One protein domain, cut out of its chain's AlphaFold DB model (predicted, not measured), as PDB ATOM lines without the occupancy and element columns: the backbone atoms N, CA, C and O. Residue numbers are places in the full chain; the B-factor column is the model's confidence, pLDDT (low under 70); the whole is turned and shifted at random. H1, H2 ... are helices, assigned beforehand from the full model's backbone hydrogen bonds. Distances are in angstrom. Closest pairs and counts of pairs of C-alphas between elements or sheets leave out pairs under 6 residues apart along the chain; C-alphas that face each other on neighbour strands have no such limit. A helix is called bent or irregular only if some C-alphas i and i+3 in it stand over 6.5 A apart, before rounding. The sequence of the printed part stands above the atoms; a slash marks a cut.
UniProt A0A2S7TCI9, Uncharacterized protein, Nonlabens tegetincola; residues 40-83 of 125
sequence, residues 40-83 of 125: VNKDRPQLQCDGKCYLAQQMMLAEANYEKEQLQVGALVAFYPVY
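AT A GLANCE: This is residues 40 to 83 of the 125 residues of an uncharacterized protein of Nonlabens tegetincola (UniProt A0A2S7TCI9). Look first at H1, the longest helix, which makes the middle of an open, extended chain with no packed core. Beyond one end of it the chain turns off into a shorter helix, H2, that stays apart from H1, and before its other end residues 40 to 51 form a hook with no named element. The printed part has 44 residues with two named helices, H1 then H2, and no named strand; the class is all helix. The whole is extended, with a radius of gyration of the C-alphas of 14.9 A, and its flat outline spans 42 by 24 by 10 A.

HOW THE PARTS SIT: Start from H1, residues 52 to 64, and go on to H2, residues 70 to 78: the two helices are apart, with no C-alpha of the one within 8 A of the other. A tight link of 5 residues joins them. In H1 every O i to N i+4 pair is within hydrogen-bond range; in H2 it is 2 of 5, beside 1 of 6 O i to N i+3 pairs. Residues 43 to 48 stand free, and so do residues 55 to 83, of which 55 to 64 belong to H1 and 70 to 78 to H2.

IN THESE COORDINATES: Find C-alpha 52 at (21.564, -0.983, -21.600); from there H1 runs 18.5 A to C-alpha 64 at (33.530, -11.020, -31.549). H2 runs 12.2 A from C-alpha 70 to C-alpha 78 at (35.123, -20.085, -13.353). It is neither bent nor irregular, but only just: C-alphas 72 and 75 are 6.0 A apart.

THE WHOLE: The two C-alphas farthest apart are those of Asp 43 and Leu 71, at 41.8 A. The printed part has no cut. In the B-factor column of this model, look at residues 65 to 83, which are under 70; the mean pLDDT of the printed part is 73.8.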
ATOM      1  N   VAL A  40      22.908   6.133 -26.769       86.00
ATOM      2  CA  VAL A  40      22.897   6.482 -28.199       86.00
ATOM      3  C   VAL A  40      21.549   7.040 -28.676       86.00
ATOM      4  O   VAL A  40      21.513   7.811 -29.626       86.00
ATOM      5  N   ASN A  41      20.448   6.694 -27.996       82.69
ATOM      6  CA  ASN A  41      19.073   7.052 -28.381       82.69
ATOM      7  C   ASN A  41      18.455   8.076 -27.411       82.69
ATOM      8  O   ASN A  41      17.412   7.814 -26.806       82.69
ATOM      9  N   LYS A  42      19.112   9.228 -27.211       82.81
ATOM     10  CA  LYS A  42      18.619  10.288 -26.302       82.81
ATOM     11  C   LYS A  42      17.291  10.907 -26.766       82.81
ATOM     12  O   LYS A  42      16.526  11.414 -25.955       82.81
ATOM     13  N   ASP A  43      17.006  10.833 -28.062       86.06
ATOM     14  CA  ASP A  43      15.794  11.317 -28.729       86.06
ATOM     15  C   ASP A  43      14.564  10.413 -28.521       86.06
ATOM     16  O   ASP A  43      13.445  10.810 -28.850       86.06
ATOM     17  N   ARG A  44      14.741   9.200 -27.973       85.44
ATOM     18  CA  ARG A  44      13.672   8.197 -27.806       85.44
ATOM     19  C   ARG A  44      13.557   7.713 -26.356       85.44
ATOM     20  O   ARG A  44      13.835   6.541 -26.077       85.44
ATOM     21  N   PRO A  45      13.111   8.570 -25.418       81.25
ATOM     22  CA  PRO A  45      13.027   8.232 -23.994       81.25
ATOM     23  C   PRO A  45      12.106   7.035 -23.698       81.25
ATOM     24  O   PRO A  45      12.320   6.313 -22.726       81.25
ATOM     25  N   GLN A  46      11.133   6.756 -24.570       86.12
ATOM     26  CA  GLN A  46      10.241   5.598 -24.471       86.12
ATOM     27  C   GLN A  46      10.961   4.240 -24.539       86.12
ATOM     28  O   GLN A  46      10.373   3.230 -24.167       86.12
ATOM     29  N   LEU A  47      12.217   4.201 -25.004       85.56
ATOM     30  CA  LEU A  47      13.013   2.973 -25.115       85.56
ATOM     31  C   LEU A  47      13.793   2.616 -23.840       85.56
ATOM     32  O   LEU A  47      14.415   1.558 -23.810       85.56
ATOM     33  N   GLN A  48      13.771   3.466 -22.804       87.19
ATOM     34  CA  GLN A  48      14.379   3.183 -21.492       87.19
ATOM     35  C   GLN A  48      15.839   2.695 -21.587       87.19
ATOM     36  O   GLN A  48      16.196   1.636 -21.054       87.19
ATOM     37  N   CYS A  49      16.667   3.455 -22.318       90.19
ATOM     38  CA  CYS A  49      18.055   3.093 -22.599       90.19
ATOM     39  C   CYS A  49      18.833   2.776 -21.317       90.19
ATOM     40  O   CYS A  49      19.377   1.684 -21.234       90.19
ATOM     41  N   ASP A  50      18.877   3.680 -20.333       91.56
ATOM     42  CA  ASP A  50      19.542   3.491 -19.029       91.56
ATOM     43  C   ASP A  50      20.947   2.836 -19.126       91.56
ATOM     44  O   ASP A  50      21.326   2.006 -18.305       91.56
ATOM     45  N   GLY A  51      21.702   3.113 -20.197       90.12
ATOM     46  CA  GLY A  51      22.997   2.478 -20.496       90.12
ATOM     47  C   GLY A  51      22.945   1.041 -21.055       90.12
ATOM     48  O   GLY A  51      23.965   0.523 -21.508       90.12
ATOM     49  N   LYS A  52      21.772   0.398 -21.114       89.12
ATOM     50  CA  LYS A  52      21.564  -0.983 -21.600       89.12
ATOM     51  C   LYS A  52      21.968  -1.167 -23.061       89.12
ATOM     52  O   LYS A  52      22.563  -2.181 -23.407       89.12
ATOM     53  N   CYS A  53      21.660  -0.195 -23.925       89.50
ATOM     54  CA  CYS A  53      21.991  -0.277 -25.351       89.50
ATOM     55  C   CYS A  53      23.508  -0.296 -25.582       89.50
ATOM     56  O   CYS A  53      24.005  -1.106 -26.361       89.50
ATOM     57  N   TYR A  54      24.237   0.566 -24.871       89.25
ATOM     58  CA  TYR A  54      25.694   0.608 -24.929       89.25
ATOM     59  C   TYR A  54      26.310  -0.678 -24.378       89.25
ATOM     60  O   TYR A  54      27.187  -1.259 -25.012       89.25
ATOM     61  N   LEU A  55      25.804  -1.171 -23.244       88.56
ATOM     62  CA  LEU A  55      26.261  -2.431 -22.664       88.56
ATOM     63  C   LEU A  55      26.092  -3.602 -23.641       88.56
ATOM     64  O   LEU A  55      27.038  -4.355 -23.853       88.56
ATOM     65  N   ALA A  56      24.922  -3.722 -24.276       87.19
ATOM     66  CA  ALA A  56      24.664  -4.767 -25.264       87.19
ATOM     67  C   ALA A  56      25.664  -4.711 -26.430       87.19
ATOM     68  O   ALA A  56      26.202  -5.738 -26.834       87.19
ATOM     69  N   GLN A  57      25.980  -3.510 -26.922       86.62
ATOM     70  CA  GLN A  57      26.983  -3.328 -27.970       86.62
ATOM     71  C   GLN A  57      28.381  -3.776 -27.515       86.62
ATOM     72  O   GLN A  57      29.066  -4.478 -28.257       86.62
ATOM     73  N   GLN A  58      28.801  -3.416 -26.299       85.44
ATOM     74  CA  GLN A  58      30.096  -3.835 -25.753       85.44
ATOM     75  C   GLN A  58      30.187  -5.355 -25.580       85.44
ATOM     76  O   GLN A  58      31.231  -5.941 -25.859       85.44
ATOM     77  N   MET A  59      29.093  -6.011 -25.181       82.19
ATOM     78  CA  MET A  59      29.040  -7.472 -25.077       82.19
ATOM     79  C   MET A  59      29.229  -8.145 -26.440       82.19
ATOM     80  O   MET A  59      30.063  -9.037 -26.560       82.19
ATOM     81  N   MET A  60      28.542  -7.665 -27.480       84.81
ATOM     82  CA  MET A  60      28.711  -8.186 -28.843       84.81
ATOM     83  C   MET A  60      30.147  -8.006 -29.358       84.81
ATOM     84  O   MET A  60      30.692  -8.889 -30.016       84.81
ATOM     85  N   LEU A  61      30.783  -6.870 -29.048       84.50
ATOM     86  CA  LEU A  61      32.184  -6.621 -29.400       84.50
ATOM     87  C   LEU A  61      33.137  -7.546 -28.635       84.50
ATOM     88  O   LEU A  61      34.110  -8.024 -29.214       84.50
ATOM     89  N   ALA A  62      32.877  -7.809 -27.356       78.94
ATOM     90  CA  ALA A  62      33.672  -8.749 -26.573       78.94
ATOM     91  C   ALA A  62      33.569 -10.170 -27.148       78.94
ATOM     92  O   ALA A  62      34.595 -10.805 -27.372       78.94
ATOM     93  N   GLU A  63      32.357 -10.635 -27.465       76.44
ATOM     94  CA  GLU A  63      32.111 -11.940 -28.096       76.44
ATOM     95  C   GLU A  63      32.816 -12.077 -29.453       76.44
ATOM     96  O   GLU A  63      33.424 -13.106 -29.735       76.44
ATOM     97  N   ALA A  64      32.820 -11.021 -30.270       77.06
ATOM     98  CA  ALA A  64      33.530 -11.020 -31.549       77.06
ATOM     99  C   ALA A  64      35.064 -11.102 -31.398       77.06
ATOM    100  O   ALA A  64      35.751 -11.567 -32.305       77.06
ATOM    101  N   ASN A  65      35.613 -10.669 -30.259       69.00
ATOM    102  CA  ASN A  65      37.051 -10.693 -29.968       69.00
ATOM    103  C   ASN A  65      37.486 -11.914 -29.129       69.00
ATOM    104  O   ASN A  65      38.673 -12.071 -28.833       69.00
ATOM    105  N   TYR A  66      36.551 -12.800 -28.768       62.62
ATOM    106  CA  TYR A  66      36.763 -13.909 -27.830       62.62
ATOM    107  C   TYR A  66      37.653 -15.045 -28.374       62.62
ATOM    108  O   TYR A  66      38.088 -15.904 -27.606       62.62
ATOM    109  N   GLU A  67      37.981 -15.050 -29.672       59.41
ATOM    110  CA  GLU A  67      38.856 -16.066 -30.281       59.41
ATOM    111  C   GLU A  67      40.345 -15.936 -29.893       59.41
ATOM    112  O   GLU A  67      41.111 -16.867 -30.135       59.41
ATOM    113  N   LYS A  68      40.792 -14.832 -29.270       58.03
ATOM    114  CA  LYS A  68      42.235 -14.578 -29.040       58.03
ATOM    115  C   LYS A  68      42.738 -14.694 -27.592       58.03
ATOM    116  O   LYS A  68      43.949 -14.747 -27.401       58.03
ATOM    117  N   GLU A  69      41.869 -14.792 -26.582       58.94
ATOM    118  CA  GLU A  69      42.262 -14.656 -25.155       58.94
ATOM    119  C   GLU A  69      41.724 -15.758 -24.210       58.94
ATOM    120  O   GLU A  69      41.652 -15.591 -22.990       58.94
ATOM    121  N   GLN A  70      41.371 -16.930 -24.749       57.97
ATOM    122  CA  GLN A  70      40.652 -17.986 -24.014       57.97
ATOM    123  C   GLN A  70      41.349 -18.537 -22.753       57.97
ATOM    124  O   GLN A  70      40.664 -19.001 -21.840       57.97
ATOM    125  N   LEU A  71      42.684 -18.511 -22.659       57.38
ATOM    126  CA  LEU A  71      43.384 -19.291 -21.628       57.38
ATOM    127  C   LEU A  71      43.435 -18.614 -20.243       57.38
ATOM    128  O   LEU A  71      43.468 -19.309 -19.232       57.38
ATOM    129  N   GLN A  72      43.428 -17.277 -20.168       56.94
ATOM    130  CA  GLN A  72      43.587 -16.555 -18.890       56.94
ATOM    131  C   GLN A  72      42.248 -16.118 -18.275       56.94
ATOM    132  O   GLN A  72      42.082 -16.149 -17.056       56.94
ATOM    133  N   VAL A  73      41.264 -15.776 -19.111       59.91
ATOM    134  CA  VAL A  73      39.947 -15.296 -18.661       59.91
ATOM    135  C   VAL A  73      39.079 -16.446 -18.135       59.91
ATOM    136  O   VAL A  73      38.386 -16.287 -17.130       59.91
ATOM    137  N   GLY A  74      39.164 -17.637 -18.740       60.56
ATOM    138  CA  GLY A  74      38.342 -18.793 -18.360       60.56
ATOM    139  C   GLY A  74      38.538 -19.254 -16.912       60.56
ATOM    140  O   GLY A  74      37.566 -19.577 -16.231       60.56
ATOM    141  N   ALA A  75      39.775 -19.217 -16.404       59.88
ATOM    142  CA  ALA A  75      40.069 -19.594 -15.021       59.88
ATOM    143  C   ALA A  75      39.477 -18.600 -14.010       59.88
ATOM    144  O   ALA A  75      38.908 -19.019 -13.009       59.88
ATOM    145  N   LEU A  76      39.556 -17.293 -14.279       59.66
ATOM    146  CA  LEU A  76      39.022 -16.249 -13.394       59.66
ATOM    147  C   LEU A  76      37.487 -16.216 -13.399       59.66
ATOM    148  O   LEU A  76      36.871 -16.071 -12.342       59.66
ATOM    149  N   VAL A  77      36.869 -16.416 -14.567       59.06
ATOM    150  CA  VAL A  77      35.407 -16.484 -14.715       59.06
ATOM    151  C   VAL A  77      34.837 -17.741 -14.049       59.06
ATOM    152  O   VAL A  77      33.777 -17.666 -13.437       59.06
ATOM    153  N   ALA A  78      35.555 -18.870 -14.055       57.28
ATOM    154  CA  ALA A  78      35.123 -20.085 -13.353       57.28
ATOM    155  C   ALA A  78      34.962 -19.888 -11.829       57.28
ATOM    156  O   ALA A  78      34.139 -20.555 -11.201       57.28
ATOM    157  N   PHE A  79      35.696 -18.945 -11.224       58.34
ATOM    158  CA  PHE A  79      35.547 -18.595  -9.804       58.34
ATOM    159  C   PHE A  79      34.395 -17.618  -9.521       58.34
ATOM    160  O   PHE A  79      34.035 -17.405  -8.355       58.34
ATOM    161  N   TYR A  80      33.780 -17.057 -10.561       60.91
ATOM    162  CA  TYR A  80      32.602 -16.208 -10.474       60.91
ATOM    163  C   TYR A  80      31.420 -16.925 -11.136       60.91
ATOM    164  O   TYR A  80      31.139 -16.683 -12.309       60.91
ATOM    165  N   PRO A  81      30.719 -17.831 -10.424       53.59
ATOM    166  CA  PRO A  81      29.513 -18.432 -10.965       53.59
ATOM    167  C   PRO A  81      28.498 -17.316 -11.226       53.59
ATOM    168  O   PRO A  81      27.869 -16.793 -10.305       53.59
ATOM    169  N   VAL A  82      28.372 -16.921 -12.492       54.84
ATOM    170  CA  VAL A  82      27.284 -16.076 -12.965       54.84
ATOM    171  C   VAL A  82      26.064 -16.979 -12.987       54.84
ATOM    172  O   VAL A  82      25.918 -17.830 -13.863       54.84
ATOM    173  N   TYR A  83      25.201 -16.841 -11.987       48.28
ATOM    174  CA  TYR A  83      23.889 -17.465 -12.038       48.28
ATOM    175  C   TYR A  83      23.087 -16.748 -13.128       48.28
ATOM    176  O   TYR A  83      22.496 -15.697 -12.892       48.28
TER     177      TYR A  83